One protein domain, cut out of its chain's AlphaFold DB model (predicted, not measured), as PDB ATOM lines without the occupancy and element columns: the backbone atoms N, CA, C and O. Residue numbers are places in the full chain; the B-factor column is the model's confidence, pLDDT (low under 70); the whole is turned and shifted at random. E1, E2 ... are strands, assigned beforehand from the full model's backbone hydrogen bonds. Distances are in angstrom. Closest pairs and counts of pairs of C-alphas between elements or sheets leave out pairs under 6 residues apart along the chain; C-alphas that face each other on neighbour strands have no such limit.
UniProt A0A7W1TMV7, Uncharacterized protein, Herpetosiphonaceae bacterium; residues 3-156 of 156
ATOM      1  N   GLU A   3       0.788  29.572  -1.145       94.12
ATOM      2  CA  GLU A   3       1.388  28.310  -1.566       94.12
ATOM      3  C   GLU A   3       1.115  28.161  -3.065       94.12
ATOM      4  O   GLU A   3      -0.012  28.394  -3.505       94.12
ATOM      5  N   GLU A   4       2.130  27.807  -3.848       95.06
ATOM      6  CA  GLU A   4       2.020  27.681  -5.302       95.06
ATOM      7  C   GLU A   4       2.459  26.288  -5.752       95.06
ATOM      8  O   GLU A   4       3.492  25.770  -5.327       95.06
ATOM      9  N   GLN A   5       1.698  25.701  -6.672       95.88
ATOM     10  CA  GLN A   5       2.047  24.465  -7.351       95.88
ATOM     11  C   GLN A   5       1.880  24.640  -8.859       95.88
ATOM     12  O   GLN A   5       0.885  25.182  -9.332       95.88
ATOM     13  N   THR A   6       2.838  24.133  -9.634       96.50
ATOM     14  CA  THR A   6       2.728  24.082 -11.095       96.50
ATOM     15  C   THR A   6       2.601  22.638 -11.566       96.50
ATOM     16  O   THR A   6       3.397  21.781 -11.187       96.50
ATOM     17  N   LEU A   7       1.612  22.383 -12.416       95.56
ATOM     18  CA  LEU A   7       1.379  21.107 -13.086       95.56
ATOM     19  C   LEU A   7       1.582  21.257 -14.589       95.56
ATOM     20  O   LEU A   7       1.428  22.348 -15.133       95.56
ATOM     21  N   TYR A   8       1.883  20.152 -15.263       96.38
ATOM     22  CA  TYR A   8       2.114  20.113 -16.704       96.38
ATOM     23  C   TYR A   8       1.209  19.075 -17.363       96.38
ATOM     24  O   TYR A   8       0.870  18.072 -16.734       96.38
ATOM     25  N   SER A   9       0.857  19.308 -18.627       95.38
ATOM     26  CA  SER A   9       0.253  18.279 -19.478       95.38
ATOM     27  C   SER A   9       1.231  17.133 -19.737       95.38
ATOM     28  O   SER A   9       2.452  17.285 -19.597       95.38
ATOM     29  N   GLN A  10       0.709  15.987 -20.172       93.19
ATOM     30  CA  GLN A  10       1.507  14.813 -20.536       93.19
ATOM     31  C   GLN A  10       2.554  15.130 -21.612       93.19
ATOM     32  O   GLN A  10       3.692  14.664 -21.536       93.19
ATOM     33  N   ASP A  11       2.189  15.963 -22.587       93.50
ATOM     34  CA  ASP A  11       3.065  16.410 -23.674       93.50
ATOM     35  C   ASP A  11       3.961  17.609 -23.299       93.50
ATOM     36  O   ASP A  11       4.816  18.015 -24.087       93.50
ATOM     37  N   ARG A  12       3.789  18.167 -22.090       93.38
ATOM     38  CA  ARG A  12       4.480  19.354 -21.560       93.38
ATOM     39  C   ARG A  12       4.306  20.630 -22.391       93.38
ATOM     40  O   ARG A  12       5.093  21.565 -22.226       93.38
ATOM     41  N   THR A  13       3.300  20.701 -23.259       95.38
ATOM     42  CA  THR A  13       2.985  21.924 -24.014       95.38
ATOM     43  C   THR A  13       2.091  22.873 -23.227       95.38
ATOM     44  O   THR A  13       2.079  24.072 -23.502       95.38
ATOM     45  N   TRP A  14       1.415  22.379 -22.191       97.19
ATOM     46  CA  TRP A  14       0.602  23.165 -21.275       97.19
ATOM     47  C   TRP A  14       1.145  23.088 -19.857       97.19
ATOM     48  O   TRP A  14       1.694  22.072 -19.423       97.19
ATOM     49  N   LYS A  15       0.943  24.172 -19.112       96.75
ATOM     50  CA  LYS A  15       1.111  24.176 -17.664       96.75
ATOM     51  C   LYS A  15      -0.041  24.897 -16.990       96.75
ATOM     52  O   LYS A  15      -0.629  25.825 -17.548       96.75
ATOM     53  N   VAL A  16      -0.314  24.489 -15.766       97.06
ATOM     54  CA  VAL A  16      -1.294  25.110 -14.887       97.06
ATOM     55  C   VAL A  16      -0.565  25.525 -13.626       97.06
ATOM     56  O   VAL A  16       0.038  24.684 -12.965       97.06
ATOM     57  N   THR A  17      -0.616  26.809 -13.302       97.62
ATOM     58  CA  THR A  17      -0.144  27.324 -12.019       97.62
ATOM     59  C   THR A  17      -1.346  27.469 -11.105       97.62
ATOM     60  O   THR A  17      -2.348  28.067 -11.486       97.62
ATOM     61  N   MET A  18      -1.253  26.871  -9.928       96.81
ATOM     62  CA  MET A  18      -2.295  26.805  -8.920       96.81
ATOM     63  C   MET A  18      -1.782  27.482  -7.663       96.81
ATOM     64  O   MET A  18      -0.689  27.156  -7.200       96.81
ATOM     65  N   THR A  19      -2.579  28.369  -7.085       96.94
ATOM     66  CA  THR A  19      -2.184  29.113  -5.892       96.94
ATOM     67  C   THR A  19      -3.246  28.954  -4.822       96.94
ATOM     68  O   THR A  19      -4.418  29.193  -5.095       96.94
ATOM     69  N   ALA A  20      -2.856  28.619  -3.594       96.25
ATOM     70  CA  ALA A  20      -3.666  28.870  -2.407       96.25
ATOM     71  C   ALA A  20      -3.137  30.118  -1.715       96.25
ATOM     72  O   ALA A  20      -1.938  30.243  -1.483       96.25
ATOM     73  N   TYR A  21      -4.007  31.056  -1.362       94.88
ATOM     74  CA  TYR A  21      -3.576  32.304  -0.746       94.88
ATOM     75  C   TYR A  21      -4.454  32.716   0.425       94.88
ATOM     76  O   TYR A  21      -5.660  32.472   0.483       94.88
ATOM     77  N   LYS A  22      -3.817  33.462   1.326       92.56
ATOM     78  CA  LYS A  22      -4.449  34.232   2.389       92.56
ATOM     79  C   LYS A  22      -3.845  35.625   2.402       92.56
ATOM     80  O   LYS A  22      -2.630  35.800   2.580       92.56
ATOM     81  N   LYS A  23      -4.692  36.629   2.199       89.75
ATOM     82  CA  LYS A  23      -4.303  38.035   2.083       89.75
ATOM     83  C   LYS A  23      -5.059  38.873   3.104       89.75
ATOM     84  O   LYS A  23      -6.269  38.744   3.247       89.75
ATOM     85  N   LYS A  24      -4.324  39.755   3.778       85.94
ATOM     86  CA  LYS A  24      -4.855  40.771   4.688       85.94
ATOM     87  C   LYS A  24      -4.469  42.143   4.150       85.94
ATOM     88  O   LYS A  24      -3.286  42.459   4.063       85.94
ATOM     89  N   LEU A  25      -5.460  42.929   3.754       82.50
ATOM     90  CA  LEU A  25      -5.333  44.279   3.213       82.50
ATOM     91  C   LEU A  25      -6.170  45.232   4.066       82.50
ATOM     92  O   LEU A  25      -7.376  45.349   3.867       82.50
ATOM     93  N   PHE A  26      -5.530  45.932   5.005       81.38
ATOM     94  CA  PHE A  26      -6.203  46.794   5.983       81.38
ATOM     95  C   PHE A  26      -7.312  46.042   6.740       81.38
ATOM     96  O   PHE A  26      -7.018  45.202   7.591       81.38
ATOM     97  N   VAL A  27      -8.569  46.337   6.408       82.62
ATOM     98  CA  VAL A  27      -9.769  45.710   6.970       82.62
ATOM     99  C   VAL A  27     -10.265  44.533   6.136       82.62
ATOM    100  O   VAL A  27     -11.073  43.760   6.626       82.62
ATOM    101  N   TYR A  28      -9.789  44.363   4.905       83.00
ATOM    102  CA  TYR A  28     -10.205  43.277   4.029       83.00
ATOM    103  C   TYR A  28      -9.318  42.062   4.230       83.00
ATOM    104  O   TYR A  28      -8.100  42.121   4.058       83.00
ATOM    105  N   ASN A  29      -9.940  40.939   4.546       89.25
ATOM    106  CA  ASN A  29      -9.277  39.650   4.566       89.25
ATOM    107  C   ASN A  29      -9.856  38.794   3.441       89.25
ATOM    108  O   ASN A  29     -11.066  38.798   3.213       89.25
ATOM    109  N   SER A  30      -8.990  38.087   2.719       91.12
ATOM    110  CA  SER A  30      -9.390  37.141   1.683       91.12
ATOM    111  C   SER A  30      -8.607  35.845   1.789       91.12
ATOM    112  O   SER A  30      -7.399  35.862   2.030       91.12
ATOM    113  N   ILE A  31      -9.285  34.734   1.551       94.00
ATOM    114  CA  ILE A  31      -8.692  33.402   1.489       94.00
ATOM    115  C   ILE A  31      -9.316  32.653   0.318       94.00
ATOM    116  O   ILE A  31     -10.510  32.800   0.057       94.00
ATOM    117  N   GLY A  32      -8.522  31.897  -0.423       95.38
ATOM    118  CA  GLY A  32      -9.028  31.205  -1.594       95.38
ATOM    119  C   GLY A  32      -7.930  30.547  -2.388       95.38
ATOM    120  O   GLY A  32      -6.780  30.477  -1.956       95.38
ATOM    121  N   THR A  33      -8.317  30.103  -3.572       96.81
ATOM    122  CA  THR A  33      -7.398  29.538  -4.544       96.81
ATOM    123  C   THR A  33      -7.656  30.122  -5.922       96.81
ATOM    124  O   THR A  33      -8.729  30.672  -6.207       96.81
ATOM    125  N   ASP A  34      -6.642  30.048  -6.762       96.81
ATOM    126  CA  ASP A  34      -6.717  30.422  -8.160       96.81
ATOM    127  C   ASP A  34      -5.918  29.456  -9.026       96.81
ATOM    128  O   ASP A  34      -5.052  28.722  -8.545       96.81
ATOM    129  N   ALA A  35      -6.271  29.433 -10.304       97.00
ATOM    130  CA  ALA A  35      -5.596  28.648 -11.315       97.00
ATOM    131  C   ALA A  35      -5.418  29.485 -12.580       97.00
ATOM    132  O   ALA A  35      -6.385  30.068 -13.081       97.00
ATOM    133  N   THR A  36      -4.202  29.482 -13.118       97.56
ATOM    134  CA  THR A  36      -3.853  30.132 -14.384       97.56
ATOM    135  C   THR A  36      -3.266  29.116 -15.349       97.56
ATOM    136  O   THR A  36      -2.413  28.305 -14.982       97.56
ATOM    137  N   VAL A  37      -3.713  29.164 -16.599       97.44
ATOM    138  CA  VAL A  37      -3.360  28.207 -17.646       97.44
ATOM    139  C   VAL A  37      -2.467  28.872 -18.679       97.44
ATOM    140  O   VAL A  37      -2.787  29.931 -19.224       97.44
ATOM    141  N   TYR A  38      -1.361  28.204 -18.990       97.50
ATOM    142  CA  TYR A  38      -0.393  28.656 -19.975       97.50
ATOM    143  C   TYR A  38      -0.137  27.576 -21.021       97.50
ATOM    144  O   TYR A  38      -0.105  26.385 -20.713       97.50
ATOM    145  N   HIS A  39       0.135  28.020 -22.241       97.06
ATOM    146  CA  HIS A  39       0.581  27.197 -23.353       97.06
ATOM    147  C   HIS A  39       1.981  27.635 -23.793       97.06
ATOM    148  O   HIS A  39       2.309  28.825 -23.772       97.06
ATOM    149  N   TRP A  40       2.821  26.676 -24.164       95.62
ATOM    150  CA  TRP A  40       4.163  26.928 -24.664       95.62
ATOM    151  C   TRP A  40       4.101  27.336 -26.134       95.62
ATOM    152  O   TRP A  40       3.759  26.536 -27.003       95.62
ATOM    153  N   GLU A  41       4.454  28.585 -26.434       92.75
ATOM    154  CA  GLU A  41       4.335  29.129 -27.786       92.75
ATOM    155  C   GLU A  41       5.652  29.694 -28.299       92.75
ATOM    156  O   GLU A  41       6.429  30.317 -27.575       92.75
ATOM    157  N   LYS A  42       5.895  29.489 -29.597       86.12
ATOM    158  CA  LYS A  42       7.020  30.074 -30.325       86.12
ATOM    159  C   LYS A  42       6.562  31.358 -31.013       86.12
ATOM    160  O   LYS A  42       6.014  31.323 -32.113       86.12
ATOM    161  N   THR A  43       6.832  32.498 -30.393       77.38
ATOM    162  CA  THR A  43       6.479  33.809 -30.945       77.38
ATOM    163  C   THR A  43       7.581  34.300 -31.881       77.38
ATOM    164  O   THR A  43       8.753  34.394 -31.502       77.38
ATOM    165  N   HIS A  44       7.206  34.634 -33.117       67.81
ATOM    166  CA  HIS A  44       8.107  35.283 -34.069       67.81
ATOM    167  C   HIS A  44       8.127  36.791 -33.816       67.81
ATOM    168  O   HIS A  44       7.094  37.455 -33.889       67.81
ATOM    169  N   ARG A  45       9.306  37.351 -33.521       66.50
ATOM    170  CA  ARG A  45       9.483  38.805 -33.448       66.50
ATOM    171  C   ARG A  45       9.770  39.342 -34.845       66.50
ATOM    172  O   ARG A  45      10.837  39.104 -35.395       66.50
ATOM    173  N   PHE A  46       8.825  40.100 -35.394       58.66
ATOM    174  CA  PHE A  46       8.953  40.715 -36.721       58.66
ATOM    175  C   PHE A  46      10.079  41.771 -36.801       58.66
ATOM    176  O   PHE A  46      10.658  41.962 -37.861       58.66
ATOM    177  N   LEU A  47      10.433  42.423 -35.686       61.75
ATOM    178  CA  LEU A  47      11.407  43.532 -35.656       61.75
ATOM    179  C   LEU A  47      12.842  43.144 -35.256       61.75
ATOM    180  O   LEU A  47      13.746  43.959 -35.389       61.75
ATOM    181  N   PHE A  48      13.077  41.915 -34.790       56.19
ATOM    182  CA  PHE A  48      14.408  41.425 -34.422       56.19
ATOM    183  C   PHE A  48      14.478  39.946 -34.795       56.19
ATOM    184  O   PHE A  48      13.809  39.147 -34.145       56.19
ATOM    185  N   PHE A  49      15.234  39.604 -35.846       53.97
ATOM    186  CA  PHE A  49      15.366  38.257 -36.419       53.97
ATOM    187  C   PHE A  49      15.656  37.187 -35.353       53.97
ATOM    188  O   PHE A  49      16.803  36.884 -35.035       53.97
ATOM    189  N   GLY A  50      14.594  36.613 -34.793       66.38
ATOM    190  CA  GLY A  50      14.669  35.637 -33.721       66.38
ATOM    191  C   GLY A  50      13.282  35.164 -33.302       66.38
ATOM    192  O   GLY A  50      12.325  35.934 -33.204       66.38
ATOM    193  N   SER A  51      13.174  33.865 -33.047       75.69
ATOM    194  CA  SER A  51      12.010  33.270 -32.400       75.69
ATOM    195  C   SER A  51      12.277  33.132 -30.907       75.69
ATOM    196  O   SER A  51      13.294  32.544 -30.536       75.69
ATOM    197  N   LYS A  52      11.366  33.618 -30.060       81.31
ATOM    198  CA  LYS A  52      11.402  33.347 -28.618       81.31
ATOM    199  C   LYS A  52      10.306  32.340 -28.293       81.31
ATOM    200  O   LYS A  52       9.165  32.534 -28.707       81.31
ATOM    201  N   SER A  53      10.656  31.293 -27.558       86.19
ATOM    202  CA  SER A  53       9.671  30.419 -26.930       86.19
ATOM    203  C   SER A  53       9.380  30.920 -25.522       86.19
ATOM    204  O   SER A  53      10.315  31.231 -24.781       86.19
ATOM    205  N   ASP A  54       8.101  31.060 -25.187       92.19
ATOM    206  CA  ASP A  54       7.661  31.517 -23.872       92.19
ATOM    207  C   ASP A  54       6.317  30.884 -23.492       92.19
ATOM    208  O   ASP A  54       5.590  30.368 -24.343       92.19
ATOM    209  N   TRP A  55       5.989  30.944 -22.205       94.81
ATOM    210  CA  TRP A  55       4.676  30.556 -21.702       94.81
ATOM    211  C   TRP A  55       3.691  31.705 -21.903       94.81
ATOM    212  O   TRP A  55       3.898  32.804 -21.394       94.81
ATOM    213  N   VAL A  56       2.604  31.444 -22.622       94.62
ATOM    214  CA  VAL A  56       1.562  32.431 -22.927       94.62
ATOM    215  C   VAL A  56       0.258  31.992 -22.282       94.62
ATOM    216  O   VAL A  56      -0.133  30.835 -22.415       94.62
ATOM    217  N   GLU A  57      -0.428  32.902 -21.589       96.19
ATOM    218  CA  GLU A  57      -1.747  32.605 -21.027       96.19
ATOM    219  C   GLU A  57      -2.733  32.242 -22.134       96.19
ATOM    220  O   GLU A  57      -2.934  32.992 -23.096       96.19
ATOM    221  N   ARG A  58      -3.364  31.077 -21.994       96.38
ATOM    222  CA  ARG A  58      -4.319  30.561 -22.972       96.38
ATOM    223  C   ARG A  58      -5.533  29.985 -22.281       96.38
ATOM    224  O   ARG A  58      -5.467  29.486 -21.164       96.38
ATOM    225  N   LYS A  59      -6.670  30.097 -22.962       96.81
ATOM    226  CA  LYS A  59      -7.946  29.613 -22.450       96.81
ATOM    227  C   LYS A  59      -7.952  28.090 -22.440       96.81
ATOM    228  O   LYS A  59      -7.695  27.472 -23.469       96.81
ATOM    229  N   ALA A  60      -8.286  27.517 -21.293       95.94
ATOM    230  CA  ALA A  60      -8.681  26.125 -21.168       95.94
ATOM    231  C   ALA A  60     -10.167  25.973 -21.510       95.94
ATOM    232  O   ALA A  60     -10.940  26.929 -21.399       95.94
ATOM    233  N   ASN A  61     -10.594  24.764 -21.871       97.56
ATOM    234  CA  ASN A  61     -12.011  24.452 -22.054       97.56
ATOM    235  C   ASN A  61     -12.775  24.686 -20.750       97.56
ATOM    236  O   ASN A  61     -13.853  25.284 -20.759       97.56
ATOM    237  N   GLN A  62     -12.187  24.252 -19.634       97.69
ATOM    238  CA  GLN A  62     -12.794  24.345 -18.317       97.69
ATOM    239  C   GLN A  62     -11.728  24.426 -17.221       97.69
ATOM    240  O   GLN A  62     -10.724  23.725 -17.286       97.69
ATOM    241  N   ILE A  63     -11.964  25.241 -16.198       97.62
ATOM    242  CA  ILE A  63     -11.212  25.265 -14.942       97.62
ATOM    243  C   ILE A  63     -12.222  25.020 -13.821       97.62
ATOM    244  O   ILE A  63     -13.149  25.806 -13.646       97.62
ATOM    245  N   LYS A  64     -12.065  23.924 -13.081       97.75
ATOM    246  CA  LYS A  64     -12.861  23.578 -11.901       97.75
ATOM    247  C   LYS A  64     -12.015  23.782 -10.662       97.75
ATOM    248  O   LYS A  64     -10.912  23.244 -10.584       97.75
ATOM    249  N   ILE A  65     -12.549  24.517  -9.699       97.38
ATOM    250  CA  ILE A  65     -11.904  24.745  -8.412       97.38
ATOM    251  C   ILE A  65     -12.888  24.333  -7.328       97.38
ATOM    252  O   ILE A  65     -13.987  24.879  -7.247       97.38
ATOM    253  N   ARG A  66     -12.486  23.380  -6.488       96.19
ATOM    254  CA  ARG A  66     -13.195  23.021  -5.261       96.19
ATOM    255  C   ARG A  66     -12.326  23.398  -4.073       96.19
ATOM    256  O   ARG A  66     -11.308  22.759  -3.829       96.19
ATOM    257  N   ASN A  67     -12.776  24.385  -3.311       94.06
ATOM    258  CA  ASN A  67     -12.136  24.806  -2.077       94.06
ATOM    259  C   ASN A  67     -12.815  24.182  -0.871       94.06
ATOM    260  O   ASN A  67     -14.034  24.233  -0.728       94.06
ATOM    261  N   MET A  68     -11.995  23.651   0.020       92.94
ATOM    262  CA  MET A  68     -12.342  23.244   1.364       92.94
ATOM    263  C   MET A  68     -11.691  24.236   2.327       92.94
ATOM    264  O   MET A  68     -10.486  24.196   2.574       92.94
ATOM    265  N   TYR A  69     -12.494  25.151   2.851       90.62
ATOM    266  CA  TYR A  69     -12.072  26.096   3.873       90.62
ATOM    267  C   TYR A  69     -12.271  25.472   5.244       90.62
ATOM    268  O   TYR A  69     -13.341  24.917   5.518       90.62
ATOM    269  N   THR A  70     -11.279  25.597   6.122       89.62
ATOM    270  CA  THR A  70     -11.429  25.177   7.517       89.62
ATOM    271  C   THR A  70     -11.148  26.326   8.469       89.62
ATOM    272  O   THR A  70     -10.560  27.346   8.099       89.62
ATOM    273  N   GLY A  71     -11.668  26.192   9.682       87.94
ATOM    274  CA  GLY A  71     -11.504  27.208  10.700       87.94
ATOM    275  C   GLY A  71     -12.258  26.888  11.976       87.94
ATOM    276  O   GLY A  71     -12.806  25.793  12.147       87.94
ATOM    277  N   ASN A  72     -12.295  27.860  12.879       85.56
ATOM    278  CA  ASN A  72     -12.938  27.717  14.182       85.56
ATOM    279  C   ASN A  72     -14.400  28.160  14.112       85.56
ATOM    280  O   ASN A  72     -14.694  29.226  13.585       85.56
ATOM    281  N   ILE A  73     -15.318  27.370  14.667       78.88
ATOM    282  CA  ILE A  73     -16.726  27.760  14.772       78.88
ATOM    283  C   ILE A  73     -16.862  28.808  15.882       78.88
ATOM    284  O   ILE A  73     -16.553  28.536  17.047       78.88
ATOM    285  N   SER A  74     -17.324  30.005  15.530       72.88
ATOM    286  CA  SER A  74     -17.530  31.095  16.481       72.88
ATOM    287  C   SER A  74     -18.702  30.777  17.425       72.88
ATOM    288  O   SER A  74     -19.716  30.209  17.021       72.88
ATOM    289  N   GLY A  75     -18.581  31.165  18.699       65.00
ATOM    290  CA  GLY A  75     -19.672  31.066  19.680       65.00
ATOM    291  C   GLY A  75     -19.894  29.688  20.320       65.00
ATOM    292  O   GLY A  75     -20.830  29.550  21.104       65.00
ATOM    293  N   VAL A  76     -19.048  28.687  20.044       62.88
ATOM    294  CA  VAL A  76     -19.135  27.346  20.655       62.88
ATOM    295  C   VAL A  76     -17.986  27.115  21.641       62.88
ATOM    296  O   VAL A  76     -16.812  27.241  21.288       62.88
ATOM    297  N   PHE A  77     -18.327  26.738  22.877       55.22
ATOM    298  CA  PHE A  77     -17.391  26.188  23.861       55.22
ATOM    299  C   PHE A  77     -17.656  24.680  24.015       55.22
ATOM    300  O   PHE A  77     -18.791  24.324  24.334       55.22
ATOM    301  N   PRO A  78     -16.660  23.786  23.844       61.62
ATOM    302  CA  PRO A  78     -15.272  24.019  23.418       61.62
ATOM    303  C   PRO A  78     -15.141  24.336  21.916       61.62
ATOM    304  O   PRO A  78     -16.040  24.030  21.138       61.62
ATOM    305  N   LYS A  79     -14.002  24.927  21.510       65.75
ATOM    306  CA  LYS A  79     -13.701  25.294  20.112       65.75
ATOM    307  C   LYS A  79     -13.877  24.087  19.184       65.75
ATOM    308  O   LYS A  79     -13.082  23.151  19.229       65.75
ATOM    309  N   GLN A  80     -14.903  24.119  18.342       74.81
ATOM    310  CA  GLN A  80     -15.125  23.122  17.296       74.81
ATOM    311  C   GLN A  80     -14.548  23.623  15.972       74.81
ATOM    312  O   GLN A  80     -14.565  24.825  15.699       74.81
ATOM    313  N   ARG A  81     -14.045  22.705  15.138       78.75
ATOM    314  CA  ARG A  81     -13.612  23.036  13.776       78.75
ATOM    315  C   ARG A  81     -14.754  22.828  12.794       78.75
ATOM    316  O   ARG A  81     -15.426  21.800  12.822       78.75
ATOM    317  N   GLY A  82     -14.954  23.813  11.931       78.94
ATOM    318  CA  GLY A  82     -15.920  23.765  10.844       78.94
ATOM    319  C   GLY A  82     -15.219  23.611   9.504       78.94
ATOM    320  O   GLY A  82     -14.059  23.992   9.351       78.94
ATOM    321  N   THR A  83     -15.934  23.047   8.535       83.50
ATOM    322  CA  THR A  83     -15.488  22.969   7.143       83.50
ATOM    323  C   THR A  83     -16.564  23.551   6.241       83.50
ATOM    324  O   THR A  83     -17.730  23.178   6.347       83.50
ATOM    325  N   HIS A  84     -16.172  24.460   5.352       84.88
ATOM    326  CA  HIS A  84     -17.026  24.998   4.302       84.88
ATOM    327  C   HIS A  84     -16.456  24.602   2.943       84.88
ATOM    328  O   HIS A  84     -15.278  24.827   2.677       84.88
ATOM    329  N   VAL A  85     -17.293  24.018   2.088       89.12
ATOM    330  CA  VAL A  85     -16.903  23.634   0.730       89.12
ATOM    331  C   VAL A  85     -17.575  24.565  -0.267       89.12
ATOM    332  O   VAL A  85     -18.787  24.768  -0.212       89.12
ATOM    333  N   GLN A  86     -16.784  25.095  -1.192       90.00
ATOM    334  CA  GLN A  86     -17.242  25.904  -2.317       90.00
ATOM    335  C   GLN A  86     -16.648  25.330  -3.595       90.00
ATOM    336  O   GLN A  86     -15.452  25.056  -3.654       90.00
ATOM    337  N   GLU A  87     -17.473  25.166  -4.621       92.38
ATOM    338  CA  GLU A  87     -17.027  24.724  -5.937       92.38
ATOM    339  C   GLU A  87     -17.501  25.710  -6.994       92.38
ATOM    340  O   GLU A  87     -18.668  26.102  -7.005       92.38
ATOM    341  N   GLU A  88     -16.595  26.100  -7.884       93.62
ATOM    342  CA  GLU A  88     -16.907  26.961  -9.016       93.62
ATOM    343  C   GLU A  88     -16.188  26.485 -10.272       93.62
ATOM    344  O   GLU A  88     -15.168  25.788 -10.234       93.62
ATOM    345  N   ILE A  89     -16.757  26.869 -11.412       95.50
ATOM    346  CA  ILE A  89     -16.324  26.412 -12.722       95.50
ATOM    347  C   ILE A  89     -16.226  27.613 -13.659       95.50
ATOM    348  O   ILE A  89     -17.230  28.262 -13.953       95.50
ATOM    349  N   GLY A  90     -15.027  27.861 -14.176       95.56
ATOM    350  CA  GLY A  90     -14.786  28.771 -15.287       95.56
ATOM    351  C   GLY A  90     -14.784  28.009 -16.608       95.56
ATOM    352  O   GLY A  90     -14.050  27.035 -16.756       95.56
ATOM    353  N   ASN A  91     -15.575  28.442 -17.590       97.25
ATOM    354  CA  ASN A  91     -15.614  27.822 -18.919       97.25
ATOM    355  C   ASN A  91     -14.956  28.741 -19.949       97.25
ATOM    356  O   ASN A  91     -15.284  29.925 -20.013       97.25
ATOM    357  N   ASN A  92     -14.075  28.192 -20.788       96.75
ATOM    358  CA  ASN A  92     -13.361  28.936 -21.829       96.75
ATOM    359  C   ASN A  92     -12.584  30.162 -21.289       96.75
ATOM    360  O   ASN A  92     -12.688  31.280 -21.811       96.75
ATOM    361  N   VAL A  93     -11.815  29.945 -20.220       97.00
ATOM    362  CA  VAL A  93     -11.035  30.967 -19.501       97.00
ATOM    363  C   VAL A  93      -9.583  30.523 -19.325       97.00
ATOM    364  O   VAL A  93      -9.298  29.330 -19.281       97.00
ATOM    365  N   SER A  94      -8.656  31.479 -19.254       96.12
ATOM    366  CA  SER A  94      -7.238  31.233 -18.929       96.12
ATOM    367  C   SER A  94      -6.944  31.347 -17.435       96.12
ATOM    368  O   SER A  94      -5.902  30.888 -16.984       96.12
ATOM    369  N   TYR A  95      -7.857  31.955 -16.679       97.25
ATOM    370  CA  TYR A  95      -7.748  32.195 -15.248       97.25
ATOM    371  C   TYR A  95      -9.107  31.980 -14.590       97.25
ATOM    372  O   TYR A  95     -10.128  32.442 -15.112       97.25
ATOM    373  N   TRP A  96      -9.120  31.314 -13.440       97.50
ATOM    374  CA  TRP A  96     -10.293  31.239 -12.578       97.50
ATOM    375  C   TRP A  96      -9.882  31.286 -11.109       97.50
ATOM    376  O   TRP A  96      -8.801  30.836 -10.739       97.50
ATOM    377  N   GLN A  97     -10.755  31.841 -10.276       95.75
ATOM    378  CA  GLN A  97     -10.506  32.066  -8.859       95.75
ATOM    379  C   GLN A  97     -11.765  31.762  -8.069       95.75
ATOM    380  O   GLN A  97     -12.837  32.246  -8.419       95.75
ATOM    381  N   THR A  98     -11.592  31.079  -6.943       93.38
ATOM    382  CA  THR A  98     -12.647  30.855  -5.955       93.38
ATOM    383  C   THR A  98     -12.153  31.342  -4.605       93.38
ATOM    384  O   THR A  98     -11.057  30.985  -4.163       93.38
ATOM    385  N   LYS A  99     -12.920  32.227  -3.962       93.06
ATOM    386  CA  LYS A  99     -12.465  32.917  -2.751       93.06
ATOM    387  C   LYS A  99     -13.583  33.332  -1.819       93.06
ATOM    388  O   LYS A  99     -14.697  33.615  -2.248       93.06
ATOM    389  N   GLN A 100     -13.201  33.486  -0.562       91.69
ATOM    390  CA  GLN A 100     -13.969  34.152   0.476       91.69
ATOM    391  C   GLN A 100     -13.331  35.505   0.783       91.69
ATOM    392  O   GLN A 100     -12.103  35.627   0.849       91.69
ATOM    393  N   ILE A 101     -14.165  36.530   0.947       87.81
ATOM    394  CA  ILE A 101     -13.747  37.889   1.298       87.81
ATOM    395  C   ILE A 101     -14.638  38.379   2.432       87.81
ATOM    396  O   ILE A 101     -15.851  38.204   2.389       87.81
ATOM    397  N   SER A 102     -14.038  39.037   3.420       85.25
ATOM    398  CA  SER A 102     -14.764  39.697   4.501       85.25
ATOM    399  C   SER A 102     -14.079  41.000   4.908       85.25
ATOM    400  O   SER A 102     -12.870  41.171   4.716       85.25
ATOM    401  N   VAL A 103     -14.863  41.905   5.495       80.38
ATOM    402  CA  VAL A 103     -14.370  43.069   6.234       80.38
ATOM    403  C   VAL A 103     -14.240  42.674   7.705       80.38
ATOM    404  O   VAL A 103     -15.196  42.211   8.316       80.38
ATOM    405  N   GLY A 104     -13.066  42.864   8.297       80.12
ATOM    406  CA  GLY A 104     -12.761  42.350   9.628       80.12
ATOM    407  C   GLY A 104     -12.477  40.853   9.565       80.12
ATOM    408  O   GLY A 104     -11.630  40.421   8.789       80.12
ATOM    409  N   THR A 105     -13.136  40.046  10.386       75.62
ATOM    410  CA  THR A 105     -12.841  38.610  10.468       75.62
ATOM    411  C   THR A 105     -13.415  37.846   9.270       75.62
ATOM    412  O   THR A 105     -14.568  38.053   8.885       75.62
ATOM    413  N   LEU A 106     -12.612  36.959   8.665       77.44
ATOM    414  CA  LEU A 106     -13.060  36.043   7.611       77.44
ATOM    415  C   LEU A 106     -14.024  35.022   8.200       77.44
ATOM    416  O   LEU A 106     -13.584  34.032   8.773       77.44
ATOM    417  N   THR A 107     -15.320  35.277   8.042       77.69
ATOM    418  CA  THR A 107     -16.384  34.402   8.524       77.69
ATOM    419  C   THR A 107     -17.224  33.892   7.368       77.69
ATOM    420  O   THR A 107     -17.548  34.644   6.451       77.69
ATOM    421  N   VAL A 108     -17.587  32.612   7.413       78.06
ATOM    422  CA  VAL A 108     -18.589  32.033   6.508       78.06
ATOM    423  C   VAL A 108     -19.674  31.359   7.328       78.06
ATOM    424  O   VAL A 108     -19.373  30.584   8.237       78.06
ATOM    425  N   SER A 109     -20.933  31.649   7.005       74.19
ATOM    426  CA  SER A 109     -22.085  30.987   7.612       74.19
ATOM    427  C   SER A 109     -22.203  29.553   7.106       74.19
ATOM    428  O   SER A 109     -22.240  29.302   5.899       74.19
ATOM    429  N   LEU A 110     -22.304  28.601   8.027       68.12
ATOM    430  CA  LEU A 110     -22.602  27.215   7.709       68.12
ATOM    431  C   LEU A 110     -24.095  27.051   7.455       68.12
ATOM    432  O   LEU A 110     -24.914  27.253   8.349       68.12
ATOM    433  N   ASN A 111     -24.444  26.611   6.249       61.66
ATOM    434  CA  ASN A 111     -25.772  26.081   5.995       61.66
ATOM    435  C   ASN A 111     -25.777  24.603   6.424       61.66
ATOM    436  O   ASN A 111     -25.186  23.748   5.762       61.66
ATOM    437  N   LEU A 112     -26.405  24.302   7.565       57.50
ATOM    438  CA  LEU A 112     -26.426  22.964   8.180       57.50
ATOM    439  C   LEU A 112     -27.148  21.897   7.328       57.50
ATOM    440  O   LEU A 112     -27.171  20.731   7.705       57.50
ATOM    441  N   GLY A 113     -27.708  22.268   6.170       47.22
ATOM    442  CA  GLY A 113     -28.261  21.331   5.190       47.22
ATOM    443  C   GLY A 113     -27.215  20.556   4.370       47.22
ATOM    444  O   GLY A 113     -27.569  19.549   3.763       47.22
ATOM    445  N   SER A 114     -25.947  20.994   4.334       46.00
ATOM    446  CA  SER A 114     -24.882  20.347   3.538       46.00
ATOM    447  C   SER A 114     -23.470  20.395   4.144       46.00
ATOM    448  O   SER A 114     -22.555  19.782   3.595       46.00
ATOM    449  N   GLY A 115     -23.265  21.096   5.266       45.41
ATOM    450  CA  GLY A 115     -21.984  21.137   5.981       45.41
ATOM    451  C   GLY A 115     -21.900  20.088   7.092       45.41
ATOM    452  O   GLY A 115     -22.805  19.980   7.916       45.41
ATOM    453  N   SER A 116     -20.800  19.337   7.161       50.47
ATOM    454  CA  SER A 116     -20.529  18.439   8.287       50.47
ATOM    455  C   SER A 116     -19.798  19.188   9.401       50.47
ATOM    456  O   SER A 116     -18.661  19.629   9.218       50.47
ATOM    457  N   ILE A 117     -20.414  19.292  10.575       57.22
ATOM    458  CA  ILE A 117     -19.704  19.608  11.817       57.22
ATOM    459  C   ILE A 117     -19.254  18.270  12.402       57.22
ATOM    460  O   ILE A 117     -20.098  17.421  12.667       57.22
ATOM    461  N   SER A 118     -17.948  18.060  12.595       55.25
ATOM    462  CA  SER A 118     -17.464  16.932  13.405       55.25
ATOM    463  C   SER A 118     -17.572  17.320  14.881       55.25
ATOM    464  O   SER A 118     -16.807  18.183  15.325       55.25
ATOM    465  N   PRO A 119     -18.510  16.752  15.660       48.69
ATOM    466  CA  PRO A 119     -18.701  17.162  17.042       48.69
ATOM    467  C   PRO A 119     -17.572  16.579  17.895       48.69
ATOM    468  O   PRO A 119     -17.473  15.369  18.070       48.69
ATOM    469  N   GLY A 120     -16.723  17.449  18.439       46.53
ATOM    470  CA  GLY A 120     -15.738  17.082  19.460       46.53
ATOM    471  C   GLY A 120     -16.269  17.152  20.896       46.53
ATOM    472  O   GLY A 120     -15.568  16.749  21.815       46.53
ATOM    473  N   ALA A 121     -17.479  17.673  21.125       46.69
ATOM    474  CA  ALA A 121     -18.082  17.747  22.455       46.69
ATOM    475  C   ALA A 121     -19.574  18.090  22.382       46.69
ATOM    476  O   ALA A 121     -20.020  18.787  21.469       46.69
ATOM    477  N   SER A 122     -20.312  17.616  23.384       49.03
ATOM    478  CA  SER A 122     -21.740  17.821  23.617       49.03
ATOM    479  C   SER A 122     -22.105  19.303  23.760       49.03
ATOM    480  O   SER A 122     -21.886  19.913  24.805       49.03
ATOM    481  N   GLY A 123     -22.705  19.866  22.719       51.94
ATOM    482  CA  GLY A 123     -23.350  21.173  22.724       51.94
ATOM    483  C   GLY A 123     -24.141  21.321  21.432       51.94
ATOM    484  O   GLY A 123     -23.636  20.961  20.369       51.94
ATOM    485  N   ALA A 124     -25.392  21.777  21.513       53.81
ATOM    486  CA  ALA A 124     -26.168  22.055  20.311       53.81
ATOM    487  C   ALA A 124     -25.451  23.170  19.525       53.81
ATOM    488  O   ALA A 124     -25.163  24.216  20.115       53.81
ATOM    489  N   PRO A 125     -25.116  22.967  18.237       56.16
ATOM    490  CA  PRO A 125     -24.506  24.022  17.444       56.16
ATOM    491  C   PRO A 125     -25.464  25.224  17.366       56.16
ATOM    492  O   PRO A 125     -26.685  25.034  17.351       56.16
ATOM    493  N   PRO A 126     -24.949  26.466  17.329       61.06
ATOM    494  CA  PRO A 126     -25.783  27.645  17.133       61.06
ATOM    495  C   PRO A 126     -26.581  27.512  15.831       61.06
ATOM    496  O   PRO A 126     -26.095  26.937  14.860       61.06
ATOM    497  N   LEU A 127     -27.798  28.071  15.803       59.28
ATOM    498  CA  LEU A 127     -28.735  27.950  14.674       59.28
ATOM    499  C   LEU A 127     -28.167  28.471  13.339       59.28
ATOM    500  O   LEU A 127     -28.663  28.081  12.290       59.28
ATOM    501  N   ASN A 128     -27.117  29.300  13.382       66.50
ATOM    502  CA  ASN A 128     -26.337  29.766  12.235       66.50
ATOM    503  C   ASN A 128     -24.850  29.870  12.633       66.50
ATOM    504  O   ASN A 128     -24.398  30.957  13.002       66.50
ATOM    505  N   PRO A 129     -24.081  28.766  12.635       71.31
ATOM    506  CA  PRO A 129     -22.677  28.824  13.013       71.31
ATOM    507  C   PRO A 129     -21.874  29.575  11.949       71.31
ATOM    508  O   PRO A 129     -22.021  29.309  10.757       71.31
ATOM    509  N   THR A 130     -20.990  30.473  12.373       78.38
ATOM    510  CA  THR A 130     -19.971  31.078  11.508       78.38
ATOM    511  C   THR A 130     -18.636  30.381  11.719       78.38
ATOM    512  O   THR A 130     -18.303  30.024  12.847       78.38
ATOM    513  N   ILE A 131     -17.864  30.186  10.653       80.94
ATOM    514  CA  ILE A 131     -16.489  29.682  10.740       80.94
ATOM    515  C   ILE A 131     -15.520  30.839  10.535       80.94
ATOM    516  O   ILE A 131     -15.514  31.420   9.454       80.94
ATOM    517  N   ASP A 132     -14.668  31.103  11.521       87.06
ATOM    518  CA  ASP A 132     -13.484  31.949  11.392       87.06
ATOM    519  C   ASP A 132     -12.406  31.200  10.603       87.06
ATOM    520  O   ASP A 132     -11.725  30.326  11.148       87.06
ATOM    521  N   LEU A 133     -12.280  31.517   9.312       87.50
ATOM    522  CA  LEU A 133     -11.424  30.785   8.380       87.50
ATOM    523  C   LEU A 133      -9.939  31.007   8.681       87.50
ATOM    524  O   LEU A 133      -9.447  32.144   8.688       87.50
ATOM    525  N   ASP A 134      -9.201  29.913   8.850       89.50
ATOM    526  CA  ASP A 134      -7.750  29.942   9.005       89.50
ATOM    527  C   ASP A 134      -7.007  29.319   7.821       89.50
ATOM    528  O   ASP A 134      -6.024  29.935   7.396       89.50
ATOM    529  N   SER A 135      -7.539  28.248   7.226       91.19
ATOM    530  CA  SER A 135      -6.905  27.508   6.134       91.19
ATOM    531  C   SER A 135      -7.806  27.293   4.910       91.19
ATOM    532  O   SER A 135      -9.037  27.406   4.971       91.19
ATOM    533  N   VAL A 136      -7.178  26.962   3.781       94.44
ATOM    534  CA  VAL A 136      -7.851  26.551   2.544       94.44
ATOM    535  C   VAL A 136      -7.080  25.427   1.863       94.44
ATOM    536  O   VAL A 136      -5.865  25.501   1.709       94.44
ATOM    537  N   SER A 137      -7.808  24.402   1.437       95.38
ATOM    538  CA  SER A 137      -7.335  23.346   0.542       95.38
ATOM    539  C   SER A 137      -8.116  23.443  -0.761       95.38
ATOM    540  O   SER A 137      -9.347  23.449  -0.735       95.38
ATOM    541  N   GLY A 138      -7.432  23.581  -1.891       94.94
ATOM    542  CA  GLY A 138      -8.053  23.646  -3.209       94.94
ATOM    543  C   GLY A 138      -7.716  22.422  -4.036       94.94
ATOM    544  O   GLY A 138      -6.547  22.169  -4.297       94.94
ATOM    545  N   ILE A 139      -8.737  21.711  -4.507       96.62
ATOM    546  CA  ILE A 139      -8.603  20.716  -5.572       96.62
ATOM    547  C   ILE A 139      -8.948  21.409  -6.883       96.62
ATOM    548  O   ILE A 139     -10.058  21.924  -7.051       96.62
ATOM    549  N   ILE A 140      -7.998  21.423  -7.808       97.38
ATOM    550  CA  ILE A 140      -8.115  22.139  -9.074       97.38
ATOM    551  C   ILE A 140      -8.006  21.131 -10.213       97.38
ATOM    552  O   ILE A 140      -7.098  20.301 -10.240       97.38
ATOM    553  N   GLY A 141      -8.941  21.211 -11.156       97.00
ATOM    554  CA  GLY A 141      -8.946  20.423 -12.383       97.00
ATOM    555  C   GLY A 141      -9.133  21.323 -13.595       97.00
ATOM    556  O   GLY A 141     -10.101  22.076 -13.672       97.00
ATOM    557  N   VAL A 142      -8.231  21.230 -14.563       97.31
ATOM    558  CA  VAL A 142      -8.240  22.009 -15.799       97.31
ATOM    559  C   VAL A 142      -8.391  21.073 -16.986       97.31
ATOM    560  O   VAL A 142      -7.608  20.142 -17.147       97.31
ATOM    561  N   GLN A 143      -9.384  21.338 -17.832       97.69
ATOM    562  CA  GLN A 143      -9.613  20.618 -19.077       97.69
ATOM    563  C   GLN A 143      -9.030  21.384 -20.262       97.69
ATOM    564  O   GLN A 143      -9.438  22.516 -20.532       97.69
ATOM    565  N   ILE A 144      -8.140  20.742 -21.011       95.00
ATOM    566  CA  ILE A 144      -7.544  21.262 -22.245       95.00
ATOM    567  C   ILE A 144      -7.747  20.212 -23.337       95.00
ATOM    568  O   ILE A 144      -7.193  19.116 -23.288       95.00
ATOM    569  N   GLY A 145      -8.593  20.518 -24.320       92.06
ATOM    570  CA  GLY A 145      -9.073  19.535 -25.285       92.06
ATOM    571  C   GLY A 145      -9.734  18.347 -24.576       92.06
ATOM    572  O   GLY A 145     -10.745  18.499 -23.886       92.06
ATOM    573  N   SER A 146      -9.155  17.159 -24.750       92.75
ATOM    574  CA  SER A 146      -9.574  15.920 -24.081       92.75
ATOM    575  C   SER A 146      -8.789  15.599 -22.803       92.75
ATOM    576  O   SER A 146      -9.129  14.634 -22.122       92.75
ATOM    577  N   GLU A 147      -7.737  16.354 -22.483       95.81
ATOM    578  CA  GLU A 147      -6.872  16.105 -21.329       95.81
ATOM    579  C   GLU A 147      -7.376  16.843 -20.082       95.81
ATOM    580  O   GLU A 147      -7.843  17.982 -20.162       95.81
ATOM    581  N   TRP A 148      -7.253  16.190 -18.923       96.56
ATOM    582  CA  TRP A 148      -7.459  16.792 -17.608       96.56
ATOM    583  C   TRP A 148      -6.132  16.869 -16.856       96.56
ATOM    584  O   TRP A 148      -5.508  15.845 -16.590       96.56
ATOM    585  N   ILE A 149      -5.744  18.080 -16.467       96.12
ATOM    586  CA  ILE A 149      -4.604  18.352 -15.590       96.12
ATOM    587  C   ILE A 149      -5.176  18.745 -14.232       96.12
ATOM    588  O   ILE A 149      -5.974  19.677 -14.157       96.12
ATOM    589  N   GLY A 150      -4.804  18.057 -13.156       93.88
ATOM    590  CA  GLY A 150      -5.338  18.383 -11.838       93.88
ATOM    591  C   GLY A 150      -4.425  18.011 -10.684       93.88
ATOM    592  O   GLY A 150      -3.567  17.138 -10.806       93.88
ATOM    593  N   GLY A 151      -4.621  18.704  -9.569       95.31
ATOM    594  CA  GLY A 151      -3.866  18.526  -8.334       95.31
ATOM    595  C   GLY A 151      -4.495  19.288  -7.175       95.31
ATOM    596  O   GLY A 151      -5.639  19.744  -7.267       95.31
ATOM    597  N   SER A 152      -3.751  19.395  -6.080       95.81
ATOM    598  CA  SER A 152      -4.218  20.007  -4.839       95.81
ATOM    599  C   SER A 152      -3.198  20.988  -4.288       95.81
ATOM    600  O   SER A 152      -2.020  20.656  -4.191       95.81
ATOM    601  N   VAL A 153      -3.665  22.160  -3.869       95.88
ATOM    602  CA  VAL A 153      -2.843  23.180  -3.218       95.88
ATOM    603  C   VAL A 153      -3.431  23.514  -1.853       95.88
ATOM    604  O   VAL A 153      -4.625  23.790  -1.734       95.88
ATOM    605  N   ASP A 154      -2.588  23.480  -0.825       94.75
ATOM    606  CA  ASP A 154      -3.004  23.609   0.568       94.75
ATOM    607  C   ASP A 154      -2.286  24.780   1.234       94.75
ATOM    608  O   ASP A 154      -1.072  24.928   1.133       94.75
ATOM    609  N   LEU A 155      -3.040  25.600   1.960       93.06
ATOM    610  CA  LEU A 155      -2.510  26.663   2.803       93.06
ATOM    611  C   LEU A 155      -3.126  26.542   4.198       93.06
ATOM    612  O   LEU A 155      -4.322  26.799   4.363       93.06
ATOM    613  N   SER A 156      -2.304  26.163   5.180       84.88
ATOM    614  CA  SER A 156      -2.663  26.036   6.603       84.88
ATOM    615  C   SER A 156      -2.515  27.335   7.383       84.88
ATOM    616  O   SER A 156      -1.455  27.984   7.224       84.88
TER     617      SER A 156
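AT A GLANCE: This is residues 3 to 156 of the 156 residues of an uncharacterized protein of Herpetosiphonaceae bacterium (UniProt A0A7W1TMV7). Two twisted sheets lie face to face as a long sandwich, E1, E2, E3, E4 and E7 in one and E5, E6, E8, E9 and E10 in the other. The E3 and E4 hairpin reaches out beyond one end, where residues 45 to 50 stick out, and the loose loop of residues 110 to 129 lies toward the other end. The printed part has 154 residues with no named helix and ten named strands, E1 to E10 in order along the chain, and its class is all strand. Both sheets are branched, with antiparallel neighbours throughout. The whole is loose, with a radius of gyration of the C-alphas of 19.6 A, and elongated, spanning 72 by 37 by 22 A.

IN THESE COORDINATES: Start with E3, residues 28 to 45, the longest strand by residues: find C-alpha 28 at (-10.205, 43.277, 4.029) and go 42.6 A to C-alpha 45 at (9.483, 38.805, -33.448). It bends by 77 degrees at residue 42. In the same sheet, look for E2, residues 14 to 25, 32.9 A long, which bends by 57 degrees at residue 22; E1, residues 3 to 8, 17.2 A; E4, residues 50 to 57, 21.0 A; and E7, residues 95 to 103, 25.0 A. In the other sheet, E9, residues 130 to 144, is 37.3 A long and bends by 78 degrees at residue 134. With it are E5, residues 60 to 73, 36.9 A; E6, residues 81 to 93, 34.3 A; E8, residues 107 to 109, 6.7 A; and E10, residues 147 to 155, 26.7 A, which ends at C-alpha 155 (-2.510, 26.663, 2.803).

HOW THE PARTS SIT: E3 has E2 on one side and both E4 and E7 on the other side, in staggered pairing: E7 lies beside residues 28 to 36 and E4 beside residues 37 to 44. Look for N 19 and O 34 at 2.9 A between E2 and E3, a hairpin; for N 43 and O 52 at 2.9 A between E3 and E4, also a hairpin; and for N 33 and O 98 at 2.9 A between E3 and E7. E1 is an edge strand beside E2, with N 5 and O 18 at 2.8 A. E1, E2, E3 and E4 form a meander, each strand the antiparallel neighbour of the one before. E8, E9 and E10 form another. E9 has E5 on one side, with N 66 and O 139 at 2.9 A, and E8 and E10 on the other side. N 131 and O 108 are 2.9 A apart, and so are N 153 and O 138. E6, an edge strand, is beside E5, with N 67 and O 86 at 2.8 A. The two sheets make a sandwich, two sheets face to face, their strands at 22 degrees and the facing parts 8.4 A centre to centre. Across it, the closest C-alphas of E3 and E9 are those of Thr 33 and Gly 138, 6.1 A, and of E5 and E7 those of Ile 63 and Trp 96, 6.5 A. E4 runs on into E5 across a break of 2 residues, at 47 degrees.

THE WHOLE: The C-alphas farthest apart are those of Phe 49 and Ser 122, at 73.5 A. The printed part, residues 3 to 156, has no cut and ends at the chain's last residue. The link from E8 to E9, 20 residues, is long; the link from E5 to E6, 7 residues, is short. The mean pLDDT of the printed part is 84.3, and it is under 70 at residues 44 to 50, 75 to 79 and 110 to 128.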